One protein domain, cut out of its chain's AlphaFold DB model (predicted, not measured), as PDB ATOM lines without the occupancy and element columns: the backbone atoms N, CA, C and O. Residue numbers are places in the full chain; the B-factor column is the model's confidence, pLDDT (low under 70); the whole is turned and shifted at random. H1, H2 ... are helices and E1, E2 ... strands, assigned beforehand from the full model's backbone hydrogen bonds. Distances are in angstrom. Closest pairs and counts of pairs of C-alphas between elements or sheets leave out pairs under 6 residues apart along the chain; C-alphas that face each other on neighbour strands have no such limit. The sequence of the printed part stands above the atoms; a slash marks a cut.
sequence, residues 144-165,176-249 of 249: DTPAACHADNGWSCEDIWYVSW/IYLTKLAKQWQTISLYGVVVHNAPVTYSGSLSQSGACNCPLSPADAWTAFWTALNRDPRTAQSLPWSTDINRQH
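This is residues 144 to 165 and 176 to 249 of the 249 residues of an uncharacterized protein of Hyphomicrobiales bacterium (UniProt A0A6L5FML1). A small sheet of two short parallel strands, E1 and E2, has helix H3 packed on it. The longest helix, H2, packs on H3 with its residues 179 to 186, and H1 packs across H2 at residues 188 to 192. The printed part has 96 residues, with the named elements H1, H2, E1, H3 and E2 along the chain; it is mostly helix among these, though they hold only 47 of the residues. The whole is compact, with a radius of gyration of the C-alphas of 13.5 A, and spans 37 by 29 by 19 A.

Find E1 at residues 204 to 207, and E2 at residues 241 to 244, ending at C-alpha 244 (76.789, 121.833, 46.062). H3 is residues 218 to 229, 16.5 A long. H2, residues 179 to 196, runs 25.6 A from C-alpha 179 (71.033, 108.886, 41.076). H1 is residues 157 to 165, 11.5 A, from C-alpha 157 (71.568, 100.836, 57.962).

Look across E1 and E2, parallel at 18 degrees, for N 207 and O 243, 2.9 A apart and within hydrogen-bond range. E1, H3 and E2 make a strand-helix-strand unit, two parallel neighbour strands with a helix between, its crossover right-handed. The closest C-alphas of H3 and E2 are those of Trp 222 and Ser 242, 5.5 A. H2 and H3 touch, closest at the C-alphas of Ala 182 and Phe 225, 4.6 A, at a steep tilt of 39 degrees, the same way. H1 and H2 touch about perpendicular, at 89 degrees, closest at the C-alphas of Cys 157 and Ile 188, 6.2 A. H1 and H3 are apart. In H1 and H3 every O i to N i+4 pair is within hydrogen-bond range; in H2, 13 of 14.

The C-alphas of Asn 197 and Asn 213, the two farthest apart, are 38.4 A apart. Residues 166 to 175 are not printed; across this cut C-alphas 165 and 176 are 17.4 A apart. The link from H3 to E2 is long, 11 residues. Low confidence, pLDDT under 70, falls at residues 248 to 249.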
ATOM      1  N   ASP A 144      64.334  92.218  52.723       91.50
ATOM      2  CA  ASP A 144      63.140  91.619  53.351       91.50
ATOM      3  C   ASP A 144      63.202  91.635  54.886       91.50
ATOM      4  O   ASP A 144      62.177  91.747  55.561       91.50
ATOM      5  N   THR A 145      64.410  91.539  55.445       92.62
ATOM      6  CA  THR A 145      64.656  91.694  56.875       92.62
ATOM      7  C   THR A 145      65.497  92.950  57.127       92.62
ATOM      8  O   THR A 145      66.578  93.093  56.551       92.62
ATOM      9  N   PRO A 146      65.073  93.860  58.025       90.25
ATOM     10  CA  PRO A 146      65.853  95.062  58.335       90.25
ATOM     11  C   PRO A 146      67.257  94.756  58.863       90.25
ATOM     12  O   PRO A 146      68.196  95.490  58.578       90.25
ATOM     13  N   ALA A 147      67.415  93.631  59.568       91.62
ATOM     14  CA  ALA A 147      68.701  93.151  60.070       91.62
ATOM     15  C   ALA A 147      69.687  92.725  58.967       91.62
ATOM     16  O   ALA A 147      70.840  92.479  59.279       91.62
ATOM     17  N   ALA A 148      69.252  92.602  57.710       94.56
ATOM     18  CA  ALA A 148      70.131  92.368  56.564       94.56
ATOM     19  C   ALA A 148      70.503  93.671  55.828       94.56
ATOM     20  O   ALA A 148      71.215  93.629  54.826       94.56
ATOM     21  N   CYS A 149      70.017  94.828  56.290       96.00
ATOM     22  CA  CYS A 149      70.319  96.121  55.689       96.00
ATOM     23  C   CYS A 149      71.722  96.576  56.106       96.00
ATOM     24  O   CYS A 149      71.914  97.128  57.191       96.00
ATOM     25  N   HIS A 150      72.698  96.338  55.230       94.94
ATOM     26  CA  HIS A 150      74.098  96.708  55.420       94.94
ATOM     27  C   HIS A 150      74.690  97.275  54.134       94.94
ATOM     28  O   HIS A 150      74.324  96.848  53.039       94.94
ATOM     29  N   ALA A 151      75.607  98.223  54.280       92.31
ATOM     30  CA  ALA A 151      76.520  98.630  53.232       92.31
ATOM     31  C   ALA A 151      77.656  97.605  53.081       92.31
ATOM     32  O   ALA A 151      78.059  96.961  54.056       92.31
ATOM     33  N   ASP A 152      78.207  97.474  51.872       88.69
ATOM     34  CA  ASP A 152      79.238  96.461  51.574       88.69
ATOM     35  C   ASP A 152      80.553  96.661  52.364       88.69
ATOM     36  O   ASP A 152      81.361  95.740  52.477       88.69
ATOM     37  N   ASN A 153      80.762  97.840  52.955       88.50
ATOM     38  CA  ASN A 153      81.906  98.189  53.812       88.50
ATOM     39  C   ASN A 153      81.681  97.885  55.310       88.50
ATOM     40  O   ASN A 153      82.492  98.266  56.154       88.50
ATOM     41  N   GLY A 154      80.605  97.170  55.654       90.69
ATOM     42  CA  GLY A 154      80.352  96.674  57.010       90.69
ATOM     43  C   GLY A 154      79.540  97.612  57.904       90.69
ATOM     44  O   GLY A 154      79.249  97.251  59.044       90.69
ATOM     45  N   TRP A 155      79.127  98.777  57.406       97.00
ATOM     46  CA  TRP A 155      78.152  99.625  58.090       97.00
ATOM     47  C   TRP A 155      76.751  99.027  57.989       97.00
ATOM     48  O   TRP A 155      76.328  98.579  56.927       97.00
ATOM     49  N   SER A 156      75.988  99.025  59.079       97.38
ATOM     50  CA  SER A 156      74.558  98.710  59.015       97.38
ATOM     51  C   SER A 156      73.732  99.944  58.654       97.38
ATOM     52  O   SER A 156      74.142 101.079  58.898       97.38
ATOM     53  N   CYS A 157      72.523  99.740  58.132       97.62
ATOM     54  CA  CYS A 157      71.568 100.836  57.962       97.62
ATOM     55  C   CYS A 157      71.204 101.490  59.307       97.62
ATOM     56  O   CYS A 157      70.893 102.677  59.326       97.62
ATOM     57  N   GLU A 158      71.311 100.757  60.426       98.06
ATOM     58  CA  GLU A 158      71.201 101.319  61.778       98.06
ATOM     59  C   GLU A 158      72.312 102.328  62.068       98.06
ATOM     60  O   GLU A 158      72.037 103.386  62.625       98.06
ATOM     61  N   ASP A 159      73.557 102.032  61.688       98.25
ATOM     62  CA  ASP A 159      74.682 102.945  61.895       98.25
ATOM     63  C   ASP A 159      74.477 104.241  61.104       98.25
ATOM     64  O   ASP A 159      74.583 105.325  61.677       98.25
ATOM     65  N   ILE A 160      74.096 104.134  59.823       98.12
ATOM     66  CA  ILE A 160      73.830 105.302  58.968       98.12
ATOM     67  C   ILE A 160      72.633 106.106  59.478       98.12
ATOM     68  O   ILE A 160      72.706 107.334  59.578       98.12
ATOM     69  N   TRP A 161      71.530 105.433  59.818       98.31
ATOM     70  CA  TRP A 161      70.348 106.080  60.384       98.31
ATOM     71  C   TRP A 161      70.698 106.808  61.683       98.31
ATOM     72  O   TRP A 161      70.311 107.961  61.871       98.31
ATOM     73  N   TYR A 162      71.482 106.177  62.557       98.38
ATOM     74  CA  TYR A 162      71.853 106.744  63.845       98.38
ATOM     75  C   TYR A 162      72.672 108.027  63.704       98.38
ATOM     76  O   TYR A 162      72.323 109.043  64.304       98.38
ATOM     77  N   VAL A 163      73.726 108.007  62.883       97.81
ATOM     78  CA  VAL A 163      74.596 109.183  62.696       97.81
ATOM     79  C   VAL A 163      73.926 110.313  61.909       97.81
ATOM     80  O   VAL A 163      74.375 111.451  61.980       97.81
ATOM     81  N   SER A 164      72.838 110.015  61.193       97.56
ATOM     82  CA  SER A 164      72.130 110.970  60.327       97.56
ATOM     83  C   SER A 164      70.818 111.502  60.917       97.56
ATOM     84  O   SER A 164      70.300 112.509  60.438       97.56
ATOM     85  N   TRP A 165      70.242 110.810  61.906       97.38
ATOM     86  CA  TRP A 165      68.906 111.109  62.442       97.38
ATOM     87  C   TRP A 165      68.662 110.573  63.858       97.38
ATOM     88  O   TRP A 165      68.004 111.225  64.663       97.38
ATOM     89  N   ILE A 176      74.406 113.471  46.942       95.69
ATOM     90  CA  ILE A 176      73.622 112.935  45.826       95.69
ATOM     91  C   ILE A 176      74.288 113.335  44.497       95.69
ATOM     92  O   ILE A 176      73.684 113.949  43.622       95.69
ATOM     93  N   TYR A 177      75.558 112.978  44.315       91.25
ATOM     94  CA  TYR A 177      76.269 113.180  43.044       91.25
ATOM     95  C   TYR A 177      75.975 112.082  41.995       91.25
ATOM     96  O   TYR A 177      76.326 112.229  40.824       91.25
ATOM     97  N   LEU A 178      75.267 111.006  42.379       93.38
ATOM     98  CA  LEU A 178      74.721 109.971  41.487       93.38
ATOM     99  C   LEU A 178      73.267 109.636  41.849       93.38
ATOM    100  O   LEU A 178      72.901 109.556  43.019       93.38
ATOM    101  N   THR A 179      72.440 109.291  40.854       93.62
ATOM    102  CA  THR A 179      71.033 108.886  41.076       93.62
ATOM    103  C   THR A 179      70.907 107.617  41.932       93.62
ATOM    104  O   THR A 179      69.866 107.374  42.541       93.62
ATOM    105  N   LYS A 180      71.956 106.785  41.995       94.88
ATOM    106  CA  LYS A 180      72.004 105.625  42.899       94.88
ATOM    107  C   LYS A 180      71.979 106.063  44.370       94.88
ATOM    108  O   LYS A 180      71.223 105.468  45.136       94.88
ATOM    109  N   LEU A 181      72.704 107.127  44.730       95.44
ATOM    110  CA  LEU A 181      72.773 107.645  46.103       95.44
ATOM    111  C   LEU A 181      71.402 108.121  46.595       95.44
ATOM    112  O   LEU A 181      71.011 107.821  47.718       95.44
ATOM    113  N   ALA A 182      70.603 108.740  45.718       96.69
ATOM    114  CA  ALA A 182      69.217 109.102  46.024       96.69
ATOM    115  C   ALA A 182      68.367 107.905  46.481       96.69
ATOM    116  O   ALA A 182      67.583 108.019  47.422       96.69
ATOM    117  N   LYS A 183      68.532 106.740  45.839       97.00
ATOM    118  CA  LYS A 183      67.829 105.513  46.241       97.00
ATOM    119  C   LYS A 183      68.381 104.945  47.542       97.00
ATOM    120  O   LYS A 183      67.606 104.471  48.358       97.00
ATOM    121  N   GLN A 184      69.694 105.003  47.745       97.06
ATOM    122  CA  GLN A 184      70.330 104.538  48.979       97.06
ATOM    123  C   GLN A 184      69.842 105.330  50.194       97.06
ATOM    124  O   GLN A 184      69.394 104.738  51.171       97.06
ATOM    125  N   TRP A 185      69.809 106.659  50.104       97.94
ATOM    126  CA  TRP A 185      69.268 107.495  51.173       97.94
ATOM    127  C   TRP A 185      67.758 107.311  51.366       97.94
ATOM    128  O   TRP A 185      67.286 107.273  52.500       97.94
ATOM    129  N   GLN A 186      66.989 107.073  50.298       97.94
ATOM    130  CA  GLN A 186      65.588 106.671  50.454       97.94
ATOM    131  C   GLN A 186      65.443 105.334  51.199       97.94
ATOM    132  O   GLN A 186      64.570 105.230  52.063       97.94
ATOM    133  N   THR A 187      66.316 104.349  50.946       97.94
ATOM    134  CA  THR A 187      66.362 103.096  51.717       97.94
ATOM    135  C   THR A 187      66.603 103.361  53.200       97.94
ATOM    136  O   THR A 187      65.926 102.754  54.024       97.94
ATOM    137  N   ILE A 188      67.510 104.277  53.565       98.38
ATOM    138  CA  ILE A 188      67.761 104.632  54.974       98.38
ATOM    139  C   ILE A 188      66.532 105.283  55.619       98.38
ATOM    140  O   ILE A 188      66.173 104.954  56.750       98.38
ATOM    141  N   SER A 189      65.833 106.160  54.896       98.25
ATOM    142  CA  SER A 189      64.570 106.726  55.379       98.25
ATOM    143  C   SER A 189      63.514 105.642  55.603       98.25
ATOM    144  O   SER A 189      62.862 105.612  56.646       98.25
ATOM    145  N   LEU A 190      63.393 104.699  54.663       98.31
ATOM    146  CA  LEU A 190      62.461 103.584  54.771       98.31
ATOM    147  C   LEU A 190      62.842 102.615  55.902       98.31
ATOM    148  O   LEU A 190      61.959 102.130  56.607       98.31
ATOM    149  N   TYR A 191      64.135 102.369  56.115       98.44
ATOM    150  CA  TYR A 191      64.646 101.635  57.271       98.44
ATOM    151  C   TYR A 191      64.182 102.294  58.577       98.44
ATOM    152  O   TYR A 191      63.630 101.612  59.438       98.44
ATOM    153  N   GLY A 192      64.297 103.625  58.680       98.19
ATOM    154  CA  GLY A 192      63.766 104.399  59.804       98.19
ATOM    155  C   GLY A 192      62.272 104.159  60.035       98.19
ATOM    156  O   GLY A 192      61.851 103.929  61.166       98.19
ATOM    157  N   VAL A 193      61.460 104.117  58.973       98.06
ATOM    158  CA  VAL A 193      60.026 103.797  59.097       98.06
ATOM    159  C   VAL A 193      59.813 102.388  59.645       98.06
ATOM    160  O   VAL A 193      58.987 102.194  60.530       98.06
ATOM    161  N   VAL A 194      60.528 101.396  59.112       98.06
ATOM    162  CA  VAL A 194      60.301  99.983  59.448       98.06
ATOM    163  C   VAL A 194      60.816  99.626  60.845       98.06
ATOM    164  O   VAL A 194      60.187  98.821  61.526       98.06
ATOM    165  N   VAL A 195      61.934 100.211  61.278       98.25
ATOM    166  CA  VAL A 195      62.595  99.868  62.550       98.25
ATOM    167  C   VAL A 195      62.263 100.855  63.667       98.25
ATOM    168  O   VAL A 195      62.053 100.444  64.804       98.25
ATOM    169  N   HIS A 196      62.162 102.144  63.340       97.75
ATOM    170  CA  HIS A 196      62.000 103.242  64.304       97.75
ATOM    171  C   HIS A 196      60.656 103.970  64.176       97.75
ATOM    172  O   HIS A 196      60.419 104.967  64.855       97.75
ATOM    173  N   ASN A 197      59.755 103.464  63.325       97.38
ATOM    174  CA  ASN A 197      58.392 103.966  63.136       97.38
ATOM    175  C   ASN A 197      58.311 105.429  62.641       97.38
ATOM    176  O   ASN A 197      57.263 106.068  62.765       97.38
ATOM    177  N   ALA A 198      59.401 105.962  62.074       97.19
ATOM    178  CA  ALA A 198      59.463 107.311  61.512       97.19
ATOM    179  C   ALA A 198      60.525 107.416  60.400       97.19
ATOM    180  O   ALA A 198      61.627 106.888  60.560       97.19
ATOM    181  N   PRO A 199      60.240 108.116  59.286       97.75
ATOM    182  CA  PRO A 199      61.237 108.342  58.249       97.75
ATOM    183  C   PRO A 199      62.335 109.288  58.739       97.75
ATOM    184  O   PRO A 199      62.125 110.112  59.632       97.75
ATOM    185  N   VAL A 200      63.493 109.229  58.085       97.81
ATOM    186  CA  VAL A 200      64.480 110.311  58.187       97.81
ATOM    187  C   VAL A 200      63.928 111.535  57.461       97.81
ATOM    188  O   VAL A 200      63.520 111.424  56.298       97.81
ATOM    189  N   THR A 201      63.925 112.687  58.138       96.12
ATOM    190  CA  THR A 201      63.590 113.976  57.518       96.12
ATOM    191  C   THR A 201      64.867 114.653  57.046       96.12
ATOM    192  O   THR A 201      65.703 115.070  57.849       96.12
ATOM    193  N   TYR A 202      65.019 114.765  55.734       97.62
ATOM    194  CA  TYR A 202      66.179 115.373  55.113       97.62
ATOM    195  C   TYR A 202      66.003 116.873  54.962       97.62
ATOM    196  O   TYR A 202      64.938 117.401  54.648       97.62
ATOM    197  N   SER A 203      67.115 117.559  55.148       95.50
ATOM    198  CA  SER A 203      67.214 119.001  55.021       95.50
ATOM    199  C   SER A 203      67.549 119.444  53.592       95.50
ATOM    200  O   SER A 203      67.385 120.605  53.239       95.50
ATOM    201  N   GLY A 204      67.960 118.534  52.715       95.62
ATOM    202  CA  GLY A 204      68.247 118.862  51.325       95.62
ATOM    203  C   GLY A 204      69.061 117.778  50.645       95.62
ATOM    204  O   GLY A 204      69.061 116.634  51.090       95.62
ATOM    205  N   SER A 205      69.761 118.161  49.585       96.00
ATOM    206  CA  SER A 205      70.732 117.320  48.884       96.00
ATOM    207  C   SER A 205      71.995 118.110  48.561       96.00
ATOM    208  O   SER A 205      71.911 119.283  48.179       96.00
ATOM    209  N   LEU A 206      73.135 117.438  48.615       94.19
ATOM    210  CA  LEU A 206      74.444 117.958  48.250       94.19
ATOM    211  C   LEU A 206      74.900 117.329  46.918       94.19
ATOM    212  O   LEU A 206      75.091 116.121  46.845       94.19
ATOM    213  N   SER A 207      75.056 118.099  45.842       94.12
ATOM    214  CA  SER A 207      75.809 117.638  44.663       94.12
ATOM    215  C   SER A 207      77.315 117.845  44.860       94.12
ATOM    216  O   SER A 207      77.744 118.422  45.856       94.12
ATOM    217  N   GLN A 208      78.114 117.401  43.888       90.00
ATOM    218  CA  GLN A 208      79.563 117.639  43.848       90.00
ATOM    219  C   GLN A 208      80.024 118.245  42.513       90.00
ATOM    220  O   GLN A 208      81.195 118.169  42.144       90.00
ATOM    221  N   SER A 209      79.106 118.840  41.748       90.81
ATOM    222  CA  SER A 209      79.410 119.364  40.412       90.81
ATOM    223  C   SER A 209      80.459 120.477  40.418       90.81
ATOM    224  O   SER A 209      81.159 120.663  39.426       90.81
ATOM    225  N   GLY A 210      80.577 121.221  41.520       86.69
ATOM    226  CA  GLY A 210      81.588 122.259  41.692       86.69
ATOM    227  C   GLY A 210      82.974 121.722  42.057       86.69
ATOM    228  O   GLY A 210      83.969 122.399  41.801       86.69
ATOM    229  N   ALA A 211      83.059 120.520  42.633       86.06
ATOM    230  CA  ALA A 211      84.310 119.900  43.074       86.06
ATOM    231  C   ALA A 211      84.911 118.935  42.041       86.06
ATOM    232  O   ALA A 211      86.131 118.797  41.961       86.06
ATOM    233  N   CYS A 212      84.074 118.279  41.238       83.00
ATOM    234  CA  CYS A 212      84.481 117.276  40.255       83.00
ATOM    235  C   CYS A 212      83.674 117.394  38.960       83.00
ATOM    236  O   CYS A 212      82.635 118.043  38.900       83.00
ATOM    237  N   ASN A 213      84.106 116.687  37.909       85.38
ATOM    238  CA  ASN A 213      83.291 116.473  36.705       85.38
ATOM    239  C   ASN A 213      82.200 115.410  36.963       85.38
ATOM    240  O   ASN A 213      82.106 114.401  36.260       85.38
ATOM    241  N   CYS A 214      81.447 115.602  38.042       85.69
ATOM    242  CA  CYS A 214      80.412 114.701  38.511       85.69
ATOM    243  C   CYS A 214      79.083 114.973  37.787       85.69
ATOM    244  O   CYS A 214      78.803 116.109  37.404       85.69
ATOM    245  N   PRO A 215      78.261 113.936  37.552       90.06
ATOM    246  CA  PRO A 215      77.219 114.003  36.530       90.06
ATOM    247  C   PRO A 215      75.961 114.767  36.947       90.06
ATOM    248  O   PRO A 215      75.183 115.140  36.072       90.06
ATOM    249  N   LEU A 216      75.721 114.964  38.245       93.81
ATOM    250  CA  LEU A 216      74.528 115.654  38.730       93.81
ATOM    251  C   LEU A 216      74.864 117.078  39.163       93.81
ATOM    252  O   LEU A 216      75.677 117.279  40.064       93.81
ATOM    253  N   SER A 217      74.188 118.051  38.547       94.81
ATOM    254  CA  SER A 217      74.136 119.426  39.047       94.81
ATOM    255  C   SER A 217      73.358 119.495  40.374       94.81
ATOM    256  O   SER A 217      72.647 118.541  40.713       94.81
ATOM    257  N   PRO A 218      73.381 120.624  41.105       95.31
ATOM    258  CA  PRO A 218      72.631 120.752  42.357       95.31
ATOM    259  C   PRO A 218      71.124 120.557  42.157       95.31
ATOM    260  O   PRO A 218      70.445 119.946  42.990       95.31
ATOM    261  N   ALA A 219      70.588 121.043  41.033       95.94
ATOM    262  CA  ALA A 219      69.177 120.901  40.687       95.94
ATOM    263  C   ALA A 219      68.819 119.454  40.309       95.94
ATOM    264  O   ALA A 219      67.756 118.959  40.698       95.94
ATOM    265  N   ASP A 220      69.710 118.758  39.596       97.00
ATOM    266  CA  ASP A 220      69.499 117.357  39.219       97.00
ATOM    267  C   ASP A 220      69.609 116.428  40.432       97.00
ATOM    268  O   ASP A 220      68.784 115.528  40.590       97.00
ATOM    269  N   ALA A 221      70.576 116.675  41.320       97.00
ATOM    270  CA  ALA A 221      70.735 115.981  42.597       97.00
ATOM    271  C   ALA A 221      69.476 116.112  43.465       97.00
ATOM    272  O   ALA A 221      68.917 115.109  43.917       97.00
ATOM    273  N   TRP A 222      68.970 117.342  43.610       97.56
ATOM    274  CA  TRP A 222      67.730 117.618  44.333       97.56
ATOM    275  C   TRP A 222      66.538 116.893  43.712       97.56
ATOM    276  O   TRP A 222      65.784 116.219  44.411       97.56
ATOM    277  N   THR A 223      66.393 116.966  42.385       97.81
ATOM    278  CA  THR A 223      65.284 116.328  41.661       97.81
ATOM    279  C   THR A 223      65.335 114.809  41.792       97.81
ATOM    280  O   THR A 223      64.306 114.173  42.040       97.81
ATOM    281  N   ALA A 224      66.522 114.213  41.664       97.50
ATOM    282  CA  ALA A 224      66.727 112.782  41.823       97.50
ATOM    283  C   ALA A 224      66.350 112.324  43.236       97.50
ATOM    284  O   ALA A 224      65.652 111.317  43.389       97.50
ATOM    285  N   PHE A 225      66.766 113.077  44.257       97.94
ATOM    286  CA  PHE A 225      66.490 112.726  45.643       97.94
ATOM    287  C   PHE A 225      65.024 112.915  46.016       97.94
ATOM    288  O   PHE A 225      64.404 111.994  46.550       97.94
ATOM    289  N   TRP A 226      64.431 114.049  45.641       98.12
ATOM    290  CA  TRP A 226      63.007 114.301  45.827       98.12
ATOM    291  C   TRP A 226      62.162 113.209  45.161       98.12
ATOM    292  O   TRP A 226      61.257 112.658  45.787       98.12
ATOM    293  N   THR A 227      62.497 112.834  43.923       98.00
ATOM    294  CA  THR A 227      61.789 111.775  43.187       98.00
ATOM    295  C   THR A 227      61.922 110.421  43.880       98.00
ATOM    296  O   THR A 227      60.939 109.686  43.970       98.00
ATOM    297  N   ALA A 228      63.114 110.077  44.379       97.81
ATOM    298  CA  ALA A 228      63.324 108.830  45.107       97.81
ATOM    299  C   ALA A 228      62.468 108.785  46.381       97.81
ATOM    300  O   ALA A 228      61.686 107.849  46.543       97.81
ATOM    301  N   LEU A 229      62.552 109.816  47.231       98.19
ATOM    302  CA  LEU A 229      61.813 109.903  48.496       98.19
ATOM    303  C   LEU A 229      60.298 109.835  48.300       98.19
ATOM    304  O   LEU A 229      59.618 109.133  49.044       98.19
ATOM    305  N   ASN A 230      59.777 110.524  47.282       98.12
ATOM    306  CA  ASN A 230      58.338 110.630  47.024       98.12
ATOM    307  C   ASN A 230      57.764 109.464  46.205       98.12
ATOM    308  O   ASN A 230      56.562 109.435  45.938       98.12
ATOM    309  N   ARG A 231      58.584 108.475  45.827       96.88
ATOM    310  CA  ARG A 231      58.099 107.241  45.190       96.88
ATOM    311  C   ARG A 231      57.369 106.322  46.174       96.88
ATOM    312  O   ARG A 231      56.489 105.574  45.756       96.88
ATOM    313  N   ASP A 232      57.746 106.363  47.449       97.19
ATOM    314  CA  ASP A 232      57.092 105.620  48.526       97.19
ATOM    315  C   ASP A 232      56.394 106.614  49.471       97.19
ATOM    316  O   ASP A 232      57.062 107.491  50.026       97.19
ATOM    317  N   PRO A 233      55.071 106.500  49.696       97.69
ATOM    318  CA  PRO A 233      54.341 107.430  50.557       97.69
ATOM    319  C   PRO A 233      54.850 107.454  52.006       97.69
ATOM    320  O   PRO A 233      54.596 108.421  52.715       97.69
ATOM    321  N   ARG A 234      55.577 106.423  52.457       98.00
ATOM    322  CA  ARG A 234      56.149 106.349  53.810       98.00
ATOM    323  C   ARG A 234      57.385 107.229  53.996       98.00
ATOM    324  O   ARG A 234      57.686 107.600  55.124       98.00
ATOM    325  N   THR A 235      58.102 107.539  52.915       98.19
ATOM    326  CA  THR A 235      59.314 108.381  52.930       98.19
ATOM    327  C   THR A 235      59.109 109.736  52.254       98.19
ATOM    328  O   THR A 235      60.036 110.552  52.225       98.19
ATOM    329  N   ALA A 236      57.914 109.969  51.704       97.94
ATOM    330  CA  ALA A 236      57.546 111.177  50.981       97.94
ATOM    331  C   ALA A 236      57.696 112.426  51.858       97.94
ATOM    332  O   ALA A 236      57.217 112.478  52.990       97.94
ATOM    333  N   GLN A 237      58.377 113.436  51.318       96.69
ATOM    334  CA  GLN A 237      58.703 114.675  52.018       96.69
ATOM    335  C   GLN A 237      59.107 115.780  51.033       96.69
ATOM    336  O   GLN A 237      59.499 115.520  49.890       96.69
ATOM    337  N   SER A 238      59.036 117.030  51.488       94.69
ATOM    338  CA  SER A 238      59.648 118.172  50.806       94.69
ATOM    339  C   SER A 238      61.140 118.258  51.122       94.69
ATOM    340  O   SER A 238      61.541 117.951  52.240       94.69
ATOM    341  N   LEU A 239      61.939 118.766  50.183       93.50
ATOM    342  CA  LEU A 239      63.364 119.039  50.388       93.50
ATOM    343  C   LEU A 239      63.620 120.548  50.277       93.50
ATOM    344  O   LEU A 239      63.465 121.093  49.183       93.50
ATOM    345  N   PRO A 240      63.991 121.244  51.366       90.88
ATOM    346  CA  PRO A 240      64.081 122.700  51.340       90.88
ATOM    347  C   PRO A 240      65.331 123.228  50.625       90.88
ATOM    348  O   PRO A 240      65.278 124.330  50.082       90.88
ATOM    349  N   TRP A 241      66.434 122.469  50.597       91.31
ATOM    350  CA  TRP A 241      67.708 122.948  50.052       91.31
ATOM    351  C   TRP A 241      68.254 122.079  48.918       91.31
ATOM    352  O   TRP A 241      68.299 120.854  49.013       91.31
ATOM    353  N   SER A 242      68.710 122.749  47.859       92.81
ATOM    354  CA  SER A 242      69.578 122.217  46.807       92.81
ATOM    355  C   SER A 242      70.935 122.903  46.965       92.81
ATOM    356  O   SER A 242      71.006 124.133  46.974       92.81
ATOM    357  N   THR A 243      71.990 122.120  47.179       89.12
ATOM    358  CA  THR A 243      73.324 122.617  47.554       89.12
ATOM    359  C   THR A 243      74.424 121.847  46.825       89.12
ATOM    360  O   THR A 243      74.159 120.768  46.303       89.12
ATOM    361  N   ASP A 244      75.640 122.397  46.786       88.94
ATOM    362  CA  ASP A 244      76.789 121.833  46.062       88.94
ATOM    363  C   ASP A 244      78.065 121.880  46.905       88.94
ATOM    364  O   ASP A 244      78.310 122.866  47.614       88.94
ATOM    365  N   ILE A 245      78.908 120.861  46.763       84.94
ATOM    366  CA  ILE A 245      80.293 120.888  47.224       84.94
ATOM    367  C   ILE A 245      81.159 121.501  46.132       84.94
ATOM    368  O   ILE A 245      81.218 121.014  45.006       84.94
ATOM    369  N   ASN A 246      81.896 122.548  46.501       80.56
ATOM    370  CA  ASN A 246      82.843 123.220  45.609       80.56
ATOM    371  C   ASN A 246      84.304 122.788  45.826       80.56
ATOM    372  O   ASN A 246      85.176 123.207  45.068       80.56
ATOM    373  N   ARG A 247      84.596 122.002  46.875       70.06
ATOM    374  CA  ARG A 247      85.898 121.368  47.147       70.06
ATOM    375  C   ARG A 247      85.706 120.112  47.995       70.06
ATOM    376  O   ARG A 247      85.057 120.214  49.028       70.06
ATOM    377  N   GLN A 248      86.309 119.003  47.582       66.50
ATOM    378  CA  GLN A 248      86.346 117.736  48.319       66.50
ATOM    379  C   GLN A 248      87.813 117.294  48.516       66.50
ATOM    380  O   GLN A 248      88.709 117.883  47.903       66.50
ATOM    381  N   HIS A 249      88.021 116.320  49.408       57.47
ATOM    382  CA  HIS A 249      89.296 115.739  49.854       57.47
ATOM    383  C   HIS A 249      90.301 115.384  48.749       57.47
ATOM    384  O   HIS A 249      89.912 114.751  47.745       57.47
TER     385      HIS A 249